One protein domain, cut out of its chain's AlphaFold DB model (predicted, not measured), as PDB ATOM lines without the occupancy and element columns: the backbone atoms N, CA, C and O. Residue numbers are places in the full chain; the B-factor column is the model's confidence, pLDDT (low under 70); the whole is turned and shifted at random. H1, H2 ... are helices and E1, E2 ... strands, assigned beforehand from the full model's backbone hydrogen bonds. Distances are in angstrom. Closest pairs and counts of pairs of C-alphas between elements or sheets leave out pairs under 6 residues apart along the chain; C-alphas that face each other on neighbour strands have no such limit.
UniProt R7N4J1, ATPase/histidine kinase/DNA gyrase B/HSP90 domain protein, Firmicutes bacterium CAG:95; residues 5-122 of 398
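What this domain is: This is residues 5 to 122 of the 398 residues of the protein "ATPase/histidine kinase/DNA gyrase B/HSP90 domain protein" of Firmicutes bacterium CAG:95 (UniProt R7N4J1). One long helix, H3, makes the length of the domain: its earlier part belongs to a small body of long loops, and residues 105 to 122, of which 105 to 121 belong to H3, stick out from that body as an arm. The body also holds two short parallel strands side by side, E1 and E2, and the short helices H1 and H2. The printed part has 118 residues, with three named helices and two named strands in the order H1, E1, H2, E2, H3; the class is mostly helix. The whole is loose, with a radius of gyration of the C-alphas of 17.7 A, and spans 62 by 30 by 25 A.

Where its parts are: H1 is residues 5 to 11, with C-alpha 5 at (-39.699, -15.516, 35.331). E1 is residues 15 to 19, 13.2 A long. H2 is residues 37 to 43. E2 is residues 57 to 61, 13.4 A long. H3 is residues 84 to 121, 53.5 A from first to last C-alpha, ending with C-alpha 121 at (-42.767, -40.290, 18.408).

How they stand to each other: H1 and E2 are apart. E1 and E2 are parallel neighbours at 22 degrees; N 16 and O 57 are 2.9 A apart, within hydrogen-bond range. E1, H2 and E2 form a strand-helix-strand unit, two parallel strands with a helix between them in the chain, with a left-handed crossover. H2 and H3 are close but not clearly touching; their closest C-alphas, of Ile 37 and Gln 93, are 7.6 A apart. H3 has a kink of 30 degrees near residue 103. In H1 every O i to N i+4 pair is within hydrogen-bond range, in H2 2 of 3, in H3 32 of 34.

The domain as a whole: The C-alphas of Thr 73 and Val 120, the two farthest apart, are 62.5 A apart. The printed part has no cut. The links E1 to H2, H2 to E2 and E2 to H3 are long. Mean pLDDT of the printed part is 72.8; residues 38 to 51 and 99 to 122 are among those under 70.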
ATOM      1  N   ASP A   5     -39.729 -16.482  34.236       67.44
ATOM      2  CA  ASP A   5     -39.699 -15.516  35.331       67.44
ATOM      3  C   ASP A   5     -38.645 -15.929  36.370       67.44
ATOM      4  O   ASP A   5     -37.812 -15.123  36.788       67.44
ATOM      5  N   GLU A   6     -38.556 -17.223  36.678       65.19
ATOM      6  CA  GLU A   6     -37.502 -17.826  37.492       65.19
ATOM      7  C   GLU A   6     -36.113 -17.596  36.876       65.19
ATOM      8  O   GLU A   6     -35.148 -17.286  37.578       65.19
ATOM      9  N   LYS A   7     -35.995 -17.683  35.544       65.06
ATOM     10  CA  LYS A   7     -34.744 -17.357  34.838       65.06
ATOM     11  C   LYS A   7     -34.389 -15.877  34.911       65.06
ATOM     12  O   LYS A   7     -33.201 -15.561  34.888       65.06
ATOM     13  N   ALA A   8     -35.371 -14.980  34.956       72.88
ATOM     14  CA  ALA A   8     -35.120 -13.551  35.107       72.88
ATOM     15  C   ALA A   8     -34.577 -13.234  36.510       72.88
ATOM     16  O   ALA A   8     -33.573 -12.540  36.622       72.88
ATOM     17  N   ILE A   9     -35.146 -13.845  37.553       70.62
ATOM     18  CA  ILE A   9     -34.681 -13.689  38.942       70.62
ATOM     19  C   ILE A   9     -33.257 -14.231  39.116       70.62
ATOM     20  O   ILE A   9     -32.405 -13.594  39.732       70.62
ATOM     21  N   ILE A  10     -32.960 -15.398  38.535       68.75
ATOM     22  CA  ILE A  10     -31.615 -15.988  38.604       68.75
ATOM     23  C   ILE A  10     -30.584 -15.118  37.883       68.75
ATOM     24  O   ILE A  10     -29.434 -15.073  38.300       68.75
ATOM     25  N   LYS A  11     -30.955 -14.385  36.828       70.19
ATOM     26  CA  LYS A  11     -30.015 -13.477  36.157       70.19
ATOM     27  C   LYS A  11     -29.533 -12.342  37.061       70.19
ATOM     28  O   LYS A  11     -28.395 -11.921  36.900       70.19
ATOM     29  N   GLU A  12     -30.346 -11.903  38.015       75.12
ATOM     30  CA  GLU A  12     -30.001 -10.822  38.948       75.12
ATOM     31  C   GLU A  12     -29.225 -11.302  40.184       75.12
ATOM     32  O   GLU A  12     -28.741 -10.490  40.975       75.12
ATOM     33  N   HIS A  13     -29.081 -12.617  40.371       79.81
ATOM     34  CA  HIS A  13     -28.441 -13.198  41.546       79.81
ATOM     35  C   HIS A  13     -27.357 -14.210  41.168       79.81
ATOM     36  O   HIS A  13     -27.465 -14.954  40.198       79.81
ATOM     37  N   ARG A  14     -26.274 -14.246  41.945       84.38
ATOM     38  CA  ARG A  14     -25.158 -15.183  41.746       84.38
ATOM     39  C   ARG A  14     -24.822 -15.884  43.055       84.38
ATOM     40  O   ARG A  14     -25.617 -15.917  43.994       84.38
ATOM     41  N   ILE A  15     -23.636 -16.482  43.115       88.44
ATOM     42  CA  ILE A  15     -23.080 -17.011  44.353       88.44
ATOM     43  C   ILE A  15     -22.435 -15.858  45.125       88.44
ATOM     44  O   ILE A  15     -21.378 -15.360  44.740       88.44
ATOM     45  N   TYR A  16     -23.078 -15.449  46.215       90.62
ATOM     46  CA  TYR A  16     -22.593 -14.400  47.109       90.62
ATOM     47  C   TYR A  16     -21.537 -14.924  48.078       90.62
ATOM     48  O   TYR A  16     -21.626 -16.065  48.536       90.62
ATOM     49  N   LEU A  17     -20.584 -14.073  48.463       91.19
ATOM     50  CA  LEU A  17     -19.657 -14.364  49.556       91.19
ATOM     51  C   LEU A  17     -20.059 -13.602  50.823       91.19
ATOM     52  O   LEU A  17     -20.194 -12.380  50.812       91.19
ATOM     53  N   TYR A  18     -20.188 -14.328  51.927       90.62
ATOM     54  CA  TYR A  18     -20.399 -13.787  53.263       90.62
ATOM     55  C   TYR A  18     -19.218 -14.145  54.153       90.62
ATOM     56  O   TYR A  18     -18.822 -15.308  54.242       90.62
ATOM     57  N   ARG A  19     -18.687 -13.149  54.856       89.44
ATOM     58  CA  ARG A  19     -17.620 -13.309  55.834       89.44
ATOM     59  C   ARG A  19     -18.087 -12.821  57.194       89.44
ATOM     60  O   ARG A  19     -18.488 -11.671  57.330       89.44
ATOM     61  N   ASP A  20     -18.076 -13.721  58.177       88.44
ATOM     62  CA  ASP A  20     -18.530 -13.449  59.548       88.44
ATOM     63  C   ASP A  20     -19.942 -12.820  59.592       88.44
ATOM     64  O   ASP A  20     -20.245 -11.950  60.404       88.44
ATOM     65  N   GLY A  21     -20.816 -13.260  58.677       84.19
ATOM     66  CA  GLY A  21     -22.196 -12.781  58.546       84.19
ATOM     67  C   GLY A  21     -22.374 -11.506  57.712       84.19
ATOM     68  O   GLY A  21     -23.510 -11.094  57.495       84.19
ATOM     69  N   ILE A  22     -21.296 -10.903  57.201       86.25
ATOM     70  CA  ILE A  22     -21.339  -9.677  56.391       86.25
ATOM     71  C   ILE A  22     -21.043 -10.009  54.927       86.25
ATOM     72  O   ILE A  22     -20.114 -10.757  54.625       86.25
ATOM     73  N   ARG A  23     -21.830  -9.450  54.000       87.88
ATOM     74  CA  ARG A  23     -21.613  -9.617  52.557       87.88
ATOM     75  C   ARG A  23     -20.300  -8.950  52.135       87.88
ATOM     76  O   ARG A  23     -20.070  -7.784  52.445       87.88
ATOM     77  N   VAL A  24     -19.472  -9.680  51.393       87.81
ATOM     78  CA  VAL A  24     -18.211  -9.185  50.832       87.81
ATOM     79  C   VAL A  24     -18.440  -8.785  49.377       87.81
ATOM     80  O   VAL A  24     -18.624  -9.645  48.520       87.81
ATOM     81  N   MET A  25     -18.427  -7.484  49.097       85.31
ATOM     82  CA  MET A  25     -18.521  -6.943  47.733       85.31
ATOM     83  C   MET A  25     -17.175  -7.079  47.003       85.31
ATOM     84  O   MET A  25     -16.146  -7.019  47.679       85.31
ATOM     85  N   PRO A  26     -17.126  -7.235  45.664       85.25
ATOM     86  CA  PRO A  26     -18.245  -7.332  44.708       85.25
ATOM     87  C   PRO A  26     -18.804  -8.758  44.513       85.25
ATOM     88  O   PRO A  26     -19.708  -8.976  43.708       85.25
ATOM     89  N   TYR A  27     -18.312  -9.742  45.272       87.31
ATOM     90  CA  TYR A  27     -18.599 -11.154  45.029       87.31
ATOM     91  C   TYR A  27     -20.097 -11.488  45.051       87.31
ATOM     92  O   TYR A  27     -20.780 -11.419  46.082       87.31
ATOM     93  N   GLY A  28     -20.589 -11.910  43.887       79.94
ATOM     94  CA  GLY A  28     -21.984 -12.257  43.643       79.94
ATOM     95  C   GLY A  28     -22.787 -11.183  42.904       79.94
ATOM     96  O   GLY A  28     -23.978 -11.389  42.675       79.94
ATOM     97  N   ASP A  29     -22.167 -10.065  42.523       83.25
ATOM     98  CA  ASP A  29     -22.777  -9.109  41.598       83.25
ATOM     99  C   ASP A  29     -22.866  -9.697  40.170       83.25
ATOM    100  O   ASP A  29     -21.986 -10.465  39.772       83.25
ATOM    101  N   PRO A  30     -23.901  -9.364  39.371       78.06
ATOM    102  CA  PRO A  30     -24.101  -9.950  38.038       78.06
ATOM    103  C   PRO A  30     -22.947  -9.728  37.053       78.06
ATOM    104  O   PRO A  30     -22.718 -10.578  36.193       78.06
ATOM    105  N   GLU A  31     -22.226  -8.613  37.206       77.38
ATOM    106  CA  GLU A  31     -21.085  -8.213  36.371       77.38
ATOM    107  C   GLU A  31     -19.742  -8.799  36.859       77.38
ATOM    108  O   GLU A  31     -18.717  -8.624  36.201       77.38
ATOM    109  N   ASP A  32     -19.726  -9.487  38.007       79.06
ATOM    110  CA  ASP A  32     -18.512 -10.013  38.638       79.06
ATOM    111  C   ASP A  32     -18.436 -11.549  38.551       79.06
ATOM    112  O   ASP A  32     -18.985 -12.282  39.380       79.06
ATOM    113  N   ASP A  33     -17.696 -12.059  37.557       79.75
ATOM    114  CA  ASP A  33     -17.371 -13.489  37.423       79.75
ATOM    115  C   ASP A  33     -16.225 -13.904  38.365       79.75
ATOM    116  O   ASP A  33     -15.185 -14.425  37.949       79.75
ATOM    117  N   TRP A  34     -16.397 -13.677  39.667       84.88
ATOM    118  CA  TRP A  34     -15.343 -13.919  40.656       84.88
ATOM    119  C   TRP A  34     -14.953 -15.391  40.806       84.88
ATOM    120  O   TRP A  34     -13.814 -15.715  41.149       84.88
ATOM    121  N   LEU A  35     -15.886 -16.295  40.500       85.38
ATOM    122  CA  LEU A  35     -15.643 -17.734  40.436       85.38
ATOM    123  C   LEU A  35     -15.060 -18.179  39.091       85.38
ATOM    124  O   LEU A  35     -14.758 -19.365  38.937       85.38
ATOM    125  N   ARG A  36     -14.863 -17.257  38.140       80.88
ATOM    126  CA  ARG A  36     -14.258 -17.495  36.819       80.88
ATOM    127  C   ARG A  36     -14.973 -18.591  36.024       80.88
ATOM    128  O   ARG A  36     -14.342 -19.373  35.304       80.88
ATOM    129  N   ILE A  37     -16.283 -18.695  36.212       74.62
ATOM    130  CA  ILE A  37     -17.131 -19.743  35.654       74.62
ATOM    131  C   ILE A  37     -17.324 -19.517  34.154       74.62
ATOM    132  O   ILE A  37     -17.154 -20.451  33.364       74.62
ATOM    133  N   ASP A  38     -17.623 -18.285  33.747       69.62
ATOM    134  CA  ASP A  38     -17.830 -17.947  32.340       69.62
ATOM    135  C   ASP A  38     -16.498 -17.837  31.590       69.62
ATOM    136  O   ASP A  38     -16.402 -18.299  30.449       69.62
ATOM    137  N   MET A  39     -15.431 -17.370  32.250       69.69
ATOM    138  CA  MET A  39     -14.079 -17.417  31.674       69.69
ATOM    139  C   MET A  39     -13.648 -18.859  31.340       69.69
ATOM    140  O   MET A  39     -13.128 -19.118  30.252       69.69
ATOM    141  N   ALA A  40     -13.924 -19.828  32.222       61.16
ATOM    142  CA  ALA A  40     -13.602 -21.238  31.980       61.16
ATOM    143  C   ALA A  40     -14.379 -21.845  30.789       61.16
ATOM    144  O   ALA A  40     -13.852 -22.724  30.093       61.16
ATOM    145  N   ARG A  41     -15.598 -21.356  30.505       60.91
ATOM    146  CA  ARG A  41     -16.427 -21.765  29.348       60.91
ATOM    147  C   ARG A  41     -15.880 -21.289  28.005       60.91
ATOM    148  O   ARG A  41     -16.145 -21.935  26.995       60.91
ATOM    149  N   GLY A  42     -15.130 -20.187  27.979       54.25
ATOM    150  CA  GLY A  42     -14.473 -19.699  26.760       54.25
ATOM    151  C   GLY A  42     -13.309 -20.587  26.306       54.25
ATOM    152  O   GLY A  42     -13.015 -20.665  25.117       54.25
ATOM    153  N   THR A  43     -12.669 -21.294  27.241       53.38
ATOM    154  CA  THR A  43     -11.465 -22.110  26.988       53.38
ATOM    155  C   THR A  43     -11.729 -23.607  26.799       53.38
ATOM    156  O   THR A  43     -10.891 -24.317  26.249       53.38
ATOM    157  N   ILE A  44     -12.876 -24.110  27.257       52.72
ATOM    158  CA  ILE A  44     -13.254 -25.529  27.208       52.72
ATOM    159  C   ILE A  44     -14.722 -25.602  26.780       52.72
ATOM    160  O   ILE A  44     -15.527 -24.813  27.258       52.72
ATOM    161  N   SER A  45     -15.063 -26.564  25.910       47.22
ATOM    162  CA  SER A  45     -16.427 -26.904  25.457       47.22
ATOM    163  C   SER A  45     -17.541 -26.401  26.390       47.22
ATOM    164  O   SER A  45     -17.622 -26.807  27.553       47.22
ATOM    165  N   ALA A  46     -18.445 -25.570  25.855       43.53
ATOM    166  CA  ALA A  46     -19.549 -24.921  26.573       43.53
ATOM    167  C   ALA A  46     -20.462 -25.885  27.369       43.53
ATOM    168  O   ALA A  46     -21.231 -25.456  28.228       43.53
ATOM    169  N   GLY A  47     -20.372 -27.194  27.108       50.69
ATOM    170  CA  GLY A  47     -21.067 -28.253  27.837       50.69
ATOM    171  C   GLY A  47     -20.387 -28.738  29.126       50.69
ATOM    172  O   GLY A  47     -20.950 -29.617  29.769       50.69
ATOM    173  N   ALA A  48     -19.216 -28.218  29.516       51.41
ATOM    174  CA  ALA A  48     -18.447 -28.719  30.664       51.41
ATOM    175  C   ALA A  48     -18.625 -27.921  31.980       51.41
ATOM    176  O   ALA A  48     -18.495 -28.502  33.056       51.41
ATOM    177  N   PHE A  49     -19.006 -26.633  31.939       58.28
ATOM    178  CA  PHE A  49     -19.172 -25.754  33.126       58.28
ATOM    179  C   PHE A  49     -20.570 -25.112  33.268       58.28
ATOM    180  O   PHE A  49     -21.184 -24.773  32.251       58.28
ATOM    181  N   LEU A  50     -21.125 -25.076  34.492       64.94
ATOM    182  CA  LEU A  50     -22.393 -24.376  34.773       64.94
ATOM    183  C   LEU A  50     -22.264 -22.923  34.288       64.94
ATOM    184  O   LEU A  50     -21.165 -22.393  34.319       64.94
ATOM    185  N   SER A  51     -23.330 -22.303  33.791       67.94
ATOM    186  CA  SER A  51     -23.329 -20.856  33.505       67.94
ATOM    187  C   SER A  51     -23.499 -20.082  34.811       67.94
ATOM    188  O   SER A  51     -24.207 -20.573  35.692       67.94
ATOM    189  N   ASN A  52     -22.962 -18.863  34.926       71.06
ATOM    190  CA  ASN A  52     -23.303 -17.993  36.062       71.06
ATOM    191  C   ASN A  52     -24.821 -17.750  36.166       71.06
ATOM    192  O   ASN A  52     -25.382 -17.805  37.253       71.06
ATOM    193  N   ASP A  53     -25.512 -17.643  35.026       68.81
ATOM    194  CA  ASP A  53     -26.985 -17.578  34.928       68.81
ATOM    195  C   ASP A  53     -27.734 -18.876  35.306       68.81
ATOM    196  O   ASP A  53     -28.934 -19.003  35.069       68.81
ATOM    197  N   GLN A  54     -27.038 -19.898  35.803       69.31
ATOM    198  CA  GLN A  54     -27.628 -21.178  36.211       69.31
ATOM    199  C   GLN A  54     -27.373 -21.500  37.684       69.31
ATOM    200  O   GLN A  54     -27.790 -22.563  38.144       69.31
ATOM    201  N   VAL A  55     -26.675 -20.626  38.415       74.44
ATOM    202  CA  VAL A  55     -26.292 -20.863  39.807       74.44
ATOM    203  C   VAL A  55     -26.599 -19.649  40.674       74.44
ATOM    204  O   VAL A  55     -26.161 -18.537  40.401       74.44
ATOM    205  N   VAL A  56     -27.315 -19.889  41.768       82.81
ATOM    206  CA  VAL A  56     -27.551 -18.914  42.837       82.81
ATOM    207  C   VAL A  56     -27.170 -19.581  44.146       82.81
ATOM    208  O   VAL A  56     -27.459 -20.760  44.354       82.81
ATOM    209  N   GLY A  57     -26.496 -18.855  45.028       85.25
ATOM    210  CA  GLY A  57     -26.082 -19.430  46.298       85.25
ATOM    211  C   GLY A  57     -25.366 -18.446  47.199       85.25
ATOM    212  O   GLY A  57     -25.218 -17.269  46.886       85.25
ATOM    213  N   CYS A  58     -24.921 -18.943  48.344       89.81
ATOM    214  CA  CYS A  58     -24.136 -18.180  49.303       89.81
ATOM    215  C   CYS A  58     -22.992 -19.057  49.809       89.81
ATOM    216  O   CYS A  58     -23.197 -20.228  50.131       89.81
ATOM    217  N   VAL A  59     -21.800 -18.481  49.908       90.56
ATOM    218  CA  VAL A  59     -20.637 -19.089  50.545       90.56
ATOM    219  C   VAL A  59     -20.374 -18.333  51.834       90.56
ATOM    220  O   VAL A  59     -20.183 -17.121  51.810       90.56
ATOM    221  N   TYR A  60     -20.368 -19.047  52.954       91.88
ATOM    222  CA  TYR A  60     -20.117 -18.471  54.270       91.88
ATOM    223  C   TYR A  60     -18.720 -18.863  54.741       91.88
ATOM    224  O   TYR A  60     -18.397 -20.046  54.830       91.88
ATOM    225  N   ILE A  61     -17.903 -17.866  55.061       91.00
ATOM    226  CA  ILE A  61     -16.571 -18.037  55.641       91.00
ATOM    227  C   ILE A  61     -16.450 -17.236  56.938       91.00
ATOM    228  O   ILE A  61     -17.195 -16.288  57.176       91.00
ATOM    229  N   THR A  62     -15.493 -17.607  57.785       90.81
ATOM    230  CA  THR A  62     -15.144 -16.843  58.991       90.81
ATOM    231  C   THR A  62     -13.686 -16.429  58.966       90.81
ATOM    232  O   THR A  62     -12.843 -17.137  58.397       90.81
ATOM    233  N   GLN A  63     -13.358 -15.305  59.603       87.00
ATOM    234  CA  GLN A  63     -11.979 -14.837  59.691       87.00
ATOM    235  C   GLN A  63     -11.090 -15.793  60.488       87.00
ATOM    236  O   GLN A  63      -9.984 -16.098  60.045       87.00
ATOM    237  N   ASN A  64     -11.601 -16.331  61.596       87.06
ATOM    238  CA  ASN A  64     -10.874 -17.300  62.418       87.06
ATOM    239  C   ASN A  64     -10.616 -18.618  61.675       87.06
ATOM    240  O   ASN A  64      -9.542 -19.198  61.813       87.06
ATOM    241  N   GLY A  65     -11.575 -19.078  60.864       84.94
ATOM    242  CA  GLY A  65     -11.422 -20.297  60.069       84.94
ATOM    243  C   GLY A  65     -10.512 -20.128  58.851       84.94
ATOM    244  O   GLY A  65      -9.963 -21.110  58.361       84.94
ATOM    245  N   ASN A  66     -10.326 -18.895  58.366       87.38
ATOM    246  CA  ASN A  66      -9.617 -18.604  57.118       87.38
ATOM    247  C   ASN A  66      -8.599 -17.459  57.287       87.38
ATOM    248  O   ASN A  66      -8.699 -16.434  56.606       87.38
ATOM    249  N   PRO A  67      -7.572 -17.610  58.147       86.38
ATOM    250  CA  PRO A  67      -6.648 -16.520  58.489       86.38
ATOM    251  C   PRO A  67      -5.780 -16.044  57.310       86.38
ATOM    252  O   PRO A  67      -5.202 -14.957  57.352       86.38
ATOM    253  N   LYS A  68      -5.662 -16.864  56.257       87.75
ATOM    254  CA  LYS A  68      -4.915 -16.538  55.033       87.75
ATOM    255  C   LYS A  68      -5.742 -15.774  53.994       87.75
ATOM    256  O   LYS A  68      -5.146 -15.121  53.148       87.75
ATOM    257  N   LEU A  69      -7.075 -15.824  54.060       88.25
ATOM    258  CA  LEU A  69      -7.937 -14.957  53.257       88.25
ATOM    259  C   LEU A  69      -8.015 -13.617  53.981       88.25
ATOM    260  O   LEU A  69      -8.594 -13.534  55.058       88.25
ATOM    261  N   ARG A  70      -7.396 -12.566  53.451       85.25
ATOM    262  CA  ARG A  70      -7.353 -11.245  54.100       85.25
ATOM    263  C   ARG A  70      -8.233 -10.263  53.345       85.25
ATOM    264  O   ARG A  70      -8.319 -10.366  52.131       85.25
ATOM    265  N   ASP A  71      -8.865  -9.333  54.045       84.38
ATOM    266  CA  ASP A  71      -9.707  -8.313  53.412       84.38
ATOM    267  C   ASP A  71      -8.846  -7.180  52.844       84.38
ATOM    268  O   ASP A  71      -7.805  -6.835  53.416       84.38
ATOM    269  N   LYS A  72      -9.270  -6.599  51.718       84.62
ATOM    270  CA  LYS A  72      -8.635  -5.397  51.170       84.62
ATOM    271  C   LYS A  72      -8.848  -4.209  52.118       84.62
ATOM    272  O   LYS A  72      -9.801  -4.164  52.895       84.62
ATOM    273  N   THR A  73      -7.969  -3.211  52.043       75.81
ATOM    274  CA  THR A  73      -7.989  -2.031  52.933       75.81
ATOM    275  C   THR A  73      -9.283  -1.215  52.825       75.81
ATOM    276  O   THR A  73      -9.720  -0.624  53.809       75.81
ATOM    277  N   ASN A  74      -9.927  -1.218  51.655       77.62
ATOM    278  CA  ASN A  74     -11.236  -0.602  51.414       77.62
ATOM    279  C   ASN A  74     -12.418  -1.458  51.910       77.62
ATOM    280  O   ASN A  74     -13.556  -1.032  51.772       77.62
ATOM    281  N   ARG A  75     -12.162  -2.642  52.489       68.25
ATOM    282  CA  ARG A  75     -13.167  -3.637  52.914       68.25
ATOM    283  C   ARG A  75     -14.086  -4.127  51.789       68.25
ATOM    284  O   ARG A  75     -15.111  -4.748  52.059       68.25
ATOM    285  N   GLU A  76     -13.687  -3.902  50.543       78.19
ATOM    286  CA  GLU A  76     -14.356  -4.414  49.353       78.19
ATOM    287  C   GLU A  76     -13.420  -5.436  48.707       78.19
ATOM    288  O   GLU A  76     -12.439  -5.098  48.041       78.19
ATOM    289  N   GLY A  77     -13.707  -6.709  48.961       81.94
ATOM    290  CA  GLY A  77     -13.011  -7.845  48.378       81.94
ATOM    291  C   GLY A  77     -11.877  -8.394  49.241       81.94
ATOM    292  O   GLY A  77     -11.508  -7.854  50.288       81.94
ATOM    293  N   LEU A  78     -11.315  -9.508  48.778       86.94
ATOM    294  CA  LEU A  78     -10.201 -10.200  49.424       86.94
ATOM    295  C   LEU A  78      -8.878  -9.870  48.724       86.94
ATOM    296  O   LEU A  78      -8.836  -9.660  47.516       86.94
ATOM    297  N   ILE A  79      -7.789  -9.815  49.487       84.56
ATOM    298  CA  ILE A  79      -6.433  -9.582  48.986       84.56
ATOM    299  C   ILE A  79      -6.036 -10.716  48.035       84.56
ATOM    300  O   ILE A  79      -6.109 -11.894  48.380       84.56
ATOM    301  N   GLU A  80      -5.579 -10.331  46.844       78.19
ATOM    302  CA  GLU A  80      -5.108 -11.239  45.791       78.19
ATOM    303  C   GLU A  80      -3.628 -11.627  45.953       78.19
ATOM    304  O   GLU A  80      -3.133 -12.499  45.246       78.19
ATOM    305  N   GLU A  81      -2.902 -11.009  46.891       73.81
ATOM    306  CA  GLU A  81      -1.512 -11.360  47.186       73.81
ATOM    307  C   GLU A  81      -1.405 -12.729  47.877       73.81
ATOM    308  O   GLU A  81      -1.865 -12.938  49.004       73.81
ATOM    309  N   GLY A  82      -0.734 -13.664  47.201       75.62
ATOM    310  CA  GLY A  82      -0.553 -15.048  47.641       75.62
ATOM    311  C   GLY A  82      -1.494 -16.026  46.929       75.62
ATOM    312  O   GLY A  82      -2.219 -15.664  46.014       75.62
ATOM    313  N   LYS A  83      -1.474 -17.301  47.342       83.44
ATOM    314  CA  LYS A  83      -2.283 -18.370  46.713       83.44
ATOM    315  C   LYS A  83      -3.628 -18.635  47.390       83.44
ATOM    316  O   LYS A  83      -4.423 -19.412  46.888       83.44
ATOM    317  N   ALA A  84      -3.907 -18.003  48.531       85.56
ATOM    318  CA  ALA A  84      -5.055 -18.368  49.362       85.56
ATOM    319  C   ALA A  84      -6.409 -18.109  48.679       85.56
ATOM    320  O   ALA A  84      -7.291 -18.963  48.736       85.56
ATOM    321  N   LEU A  85      -6.570 -16.949  48.031       86.38
ATOM    322  CA  LEU A  85      -7.792 -16.617  47.295       86.38
ATOM    323  C   LEU A  85      -7.966 -17.516  46.064       86.38
ATOM    324  O   LEU A  85      -9.066 -17.990  45.794       86.38
ATOM    325  N   GLU A  86      -6.875 -17.789  45.351       86.12
ATOM    326  CA  GLU A  86      -6.876 -18.675  44.187       86.12
ATOM    327  C   GLU A  86      -7.250 -20.116  44.568       86.12
ATOM    328  O   GLU A  86      -8.138 -20.704  43.952       86.12
ATOM    329  N   ASP A  87      -6.643 -20.663  45.623       86.75
ATOM    330  CA  ASP A  87      -6.961 -21.993  46.150       86.75
ATOM    331  C   ASP A  87      -8.431 -22.079  46.584       86.75
ATOM    332  O   ASP A  87      -9.117 -23.056  46.280       86.75
ATOM    333  N   PHE A  88      -8.944 -21.038  47.247       89.69
ATOM    334  CA  PHE A  88     -10.346 -20.956  47.655       89.69
ATOM    335  C   PHE A  88     -11.301 -20.991  46.453       89.69
ATOM    336  O   PHE A  88     -12.229 -21.803  46.429       89.69
ATOM    337  N   ILE A  89     -11.041 -20.177  45.426       88.25
ATOM    338  CA  ILE A  89     -11.829 -20.177  44.185       88.25
ATOM    339  C   ILE A  89     -11.753 -21.553  43.506       88.25
ATOM    340  O   ILE A  89     -12.784 -22.097  43.112       88.25
ATOM    341  N   ASN A  90     -10.569 -22.169  43.430       84.06
ATOM    342  CA  ASN A  90     -10.383 -23.496  42.831       84.06
ATOM    343  C   ASN A  90     -11.183 -24.593  43.555       84.06
ATOM    344  O   ASN A  90     -11.757 -25.472  42.906       84.06
ATOM    345  N   VAL A  91     -11.262 -24.544  44.889       85.50
ATOM    346  CA  VAL A  91     -12.087 -25.476  45.676       85.50
ATOM    347  C   VAL A  91     -13.568 -25.304  45.342       85.50
ATOM    348  O   VAL A  91     -14.255 -26.293  45.080       85.50
ATOM    349  N   LEU A  92     -14.061 -24.065  45.281       86.19
ATOM    350  CA  LEU A  92     -15.451 -23.796  44.902       86.19
ATOM    351  C   LEU A  92     -15.744 -24.267  43.472       86.19
ATOM    352  O   LEU A  92     -16.758 -24.923  43.232       86.19
ATOM    353  N   GLN A  93     -14.825 -24.043  42.532       82.62
ATOM    354  CA  GLN A  93     -14.937 -24.563  41.170       82.62
ATOM    355  C   GLN A  93     -14.976 -26.098  41.121       82.62
ATOM    356  O   GLN A  93     -15.726 -26.667  40.326       82.62
ATOM    357  N   LEU A  94     -14.192 -26.793  41.952       79.81
ATOM    358  CA  LEU A  94     -14.226 -28.256  42.059       79.81
ATOM    359  C   LEU A  94     -15.572 -28.755  42.594       79.81
ATOM    360  O   LEU A  94     -16.118 -29.717  42.052       79.81
ATOM    361  N   ILE A  95     -16.133 -28.080  43.598       81.31
ATOM    362  CA  ILE A  95     -17.463 -28.388  44.137       81.31
ATOM    363  C   ILE A  95     -18.529 -28.192  43.054       81.31
ATOM    364  O   ILE A  95     -19.338 -29.088  42.822       81.31
ATOM    365  N   LEU A  96     -18.490 -27.076  42.322       77.62
ATOM    366  CA  LEU A  96     -19.418 -26.810  41.219       77.62
ATOM    367  C   LEU A  96     -19.296 -27.849  40.092       77.62
ATOM    368  O   LEU A  96     -20.308 -28.330  39.578       77.62
ATOM    369  N   LYS A  97     -18.070 -28.264  39.744       73.50
ATOM    370  CA  LYS A  97     -17.825 -29.368  38.797       73.50
ATOM    371  C   LYS A  97     -18.407 -30.691  39.298       73.50
ATOM    372  O   LYS A  97     -18.999 -31.431  38.512       73.50
ATOM    373  N   TYR A  98     -18.250 -30.996  40.586       72.25
ATOM    374  CA  TYR A  98     -18.790 -32.210  41.196       72.25
ATOM    375  C   TYR A  98     -20.325 -32.217  41.192       72.25
ATOM    376  O   TYR A  98     -20.925 -33.184  40.719       72.25
ATOM    377  N   LEU A  99     -20.952 -31.116  41.623       68.88
ATOM    378  CA  LEU A  99     -22.408 -30.938  41.598       68.88
ATOM    379  C   LEU A  99     -22.969 -31.092  40.180       68.88
ATOM    380  O   LEU A  99     -23.996 -31.741  39.982       68.88
ATOM    381  N   ARG A 100     -22.252 -30.577  39.173       66.75
ATOM    382  CA  ARG A 100     -22.632 -30.755  37.771       66.75
ATOM    383  C   ARG A 100     -22.509 -32.201  37.291       66.75
ATOM    384  O   ARG A 100     -23.333 -32.637  36.495       66.75
ATOM    385  N   LYS A 101     -21.493 -32.963  37.708       62.84
ATOM    386  CA  LYS A 101     -21.255 -34.321  37.179       62.84
ATOM    387  C   LYS A 101     -22.471 -35.240  37.368       62.84
ATOM    388  O   LYS A 101     -22.756 -36.041  36.482       62.84
ATOM    389  N   LYS A 102     -23.196 -35.091  38.481       53.59
ATOM    390  CA  LYS A 102     -24.398 -35.880  38.789       53.59
ATOM    391  C   LYS A 102     -25.616 -35.432  37.965       53.59
ATOM    392  O   LYS A 102     -26.194 -36.240  37.245       53.59
ATOM    393  N   THR A 103     -25.908 -34.131  37.965       50.69
ATOM    394  CA  THR A 103     -27.057 -33.536  37.255       50.69
ATOM    395  C   THR A 103     -26.904 -33.552  35.731       50.69
ATOM    396  O   THR A 103     -27.874 -33.716  34.996       50.69
ATOM    397  N   PHE A 104     -25.677 -33.445  35.214       52.81
ATOM    398  CA  PHE A 104     -25.397 -33.502  33.778       52.81
ATOM    399  C   PHE A 104     -25.434 -34.931  33.223       52.81
ATOM    400  O   PHE A 104     -25.841 -35.117  32.079       52.81
ATOM    401  N   ALA A 105     -25.056 -35.944  34.013       54.50
ATOM    402  CA  ALA A 105     -25.231 -37.343  33.622       54.50
ATOM    403  C   ALA A 105     -26.720 -37.686  33.464       54.50
ATOM    404  O   ALA A 105     -27.107 -38.266  32.451       54.50
ATOM    405  N   GLN A 106     -27.560 -37.236  34.398       49.41
ATOM    406  CA  GLN A 106     -29.018 -37.360  34.299       49.41
ATOM    407  C   GLN A 106     -29.588 -36.554  33.131       49.41
ATOM    408  O   GLN A 106     -30.342 -37.111  32.346       49.41
ATOM    409  N   TYR A 107     -29.162 -35.301  32.927       53.19
ATOM    410  CA  TYR A 107     -29.561 -34.518  31.751       53.19
ATOM    411  C   TYR A 107     -29.172 -35.201  30.433       53.19
ATOM    412  O   TYR A 107     -29.931 -35.153  29.472       53.19
ATOM    413  N   LEU A 108     -27.999 -35.838  30.346       51.66
ATOM    414  CA  LEU A 108     -27.591 -36.589  29.157       51.66
ATOM    415  C   LEU A 108     -28.443 -37.847  28.959       51.66
ATOM    416  O   LEU A 108     -28.798 -38.144  27.818       51.66
ATOM    417  N   ILE A 109     -28.795 -38.553  30.036       54.34
ATOM    418  CA  ILE A 109     -29.717 -39.695  30.003       54.34
ATOM    419  C   ILE A 109     -31.107 -39.232  29.564       54.34
ATOM    420  O   ILE A 109     -31.653 -39.796  28.624       54.34
ATOM    421  N   GLU A 110     -31.648 -38.166  30.152       49.56
ATOM    422  CA  GLU A 110     -32.928 -37.571  29.766       49.56
ATOM    423  C   GLU A 110     -32.904 -37.030  28.346       49.56
ATOM    424  O   GLU A 110     -33.870 -37.221  27.626       49.56
ATOM    425  N   LYS A 111     -31.821 -36.387  27.900       47.59
ATOM    426  CA  LYS A 111     -31.677 -35.877  26.531       47.59
ATOM    427  C   LYS A 111     -31.576 -37.015  25.524       47.59
ATOM    428  O   LYS A 111     -32.148 -36.899  24.447       47.59
ATOM    429  N   LYS A 112     -30.878 -38.103  25.862       52.47
ATOM    430  CA  LYS A 112     -30.805 -39.310  25.033       52.47
ATOM    431  C   LYS A 112     -32.167 -40.005  24.987       52.47
ATOM    432  O   LYS A 112     -32.659 -40.261  23.901       52.47
ATOM    433  N   ARG A 113     -32.836 -40.151  26.134       50.25
ATOM    434  CA  ARG A 113     -34.204 -40.676  26.252       50.25
ATOM    435  C   ARG A 113     -35.206 -39.795  25.502       50.25
ATOM    436  O   ARG A 113     -36.027 -40.332  24.782       50.25
ATOM    437  N   LYS A 114     -35.107 -38.462  25.568       46.59
ATOM    438  CA  LYS A 114     -35.920 -37.522  24.771       46.59
ATOM    439  C   LYS A 114     -35.612 -37.618  23.287       46.59
ATOM    440  O   LYS A 114     -36.540 -37.559  22.506       46.59
ATOM    441  N   ALA A 115     -34.351 -37.775  22.891       47.00
ATOM    442  CA  ALA A 115     -33.970 -37.931  21.488       47.00
ATOM    443  C   ALA A 115     -34.423 -39.281  20.908       47.00
ATOM    444  O   ALA A 115     -34.824 -39.339  19.748       47.00
ATOM    445  N   ASP A 116     -34.399 -40.344  21.713       50.03
ATOM    446  CA  ASP A 116     -34.909 -41.666  21.353       50.03
ATOM    447  C   ASP A 116     -36.448 -41.665  21.339       50.03
ATOM    448  O   ASP A 116     -37.048 -42.111  20.367       50.03
ATOM    449  N   ILE A 117     -37.099 -41.041  22.328       44.78
ATOM    450  CA  ILE A 117     -38.553 -40.811  22.355       44.78
ATOM    451  C   ILE A 117     -38.992 -39.908  21.197       44.78
ATOM    452  O   ILE A 117     -40.006 -40.202  20.583       44.78
ATOM    453  N   ASP A 118     -38.256 -38.853  20.845       42.69
ATOM    454  CA  ASP A 118     -38.572 -37.975  19.711       42.69
ATOM    455  C   ASP A 118     -38.337 -38.688  18.373       42.69
ATOM    456  O   ASP A 118     -39.124 -38.501  17.449       42.69
ATOM    457  N   ARG A 119     -37.326 -39.562  18.264       50.75
ATOM    458  CA  ARG A 119     -37.143 -40.453  17.101       50.75
ATOM    459  C   ARG A 119     -38.275 -41.465  16.948       50.75
ATOM    460  O   ARG A 119     -38.619 -41.810  15.821       50.75
ATOM    461  N   VAL A 120     -38.826 -41.948  18.060       49.91
ATOM    462  CA  VAL A 120     -39.923 -42.926  18.087       49.91
ATOM    463  C   VAL A 120     -41.292 -42.249  17.910       49.91
ATOM    464  O   VAL A 120     -42.144 -42.782  17.201       49.91
ATOM    465  N   LYS A 121     -41.508 -41.056  18.484       47.06
ATOM    466  CA  LYS A 121     -42.767 -40.290  18.408       47.06
ATOM    467  C   LYS A 121     -42.911 -39.500  17.108       47.06
ATOM    468  O   LYS A 121     -44.007 -39.461  16.557       47.06
ATOM    469  N   LYS A 122     -41.835 -38.920  16.568       47.97
ATOM    470  CA  LYS A 122     -41.816 -38.356  15.207       47.97
ATOM    471  C   LYS A 122     -41.321 -39.412  14.236       47.97
ATOM    472  O   LYS A 122     -40.241 -39.315  13.655       47.97
TER     473      LYS A 122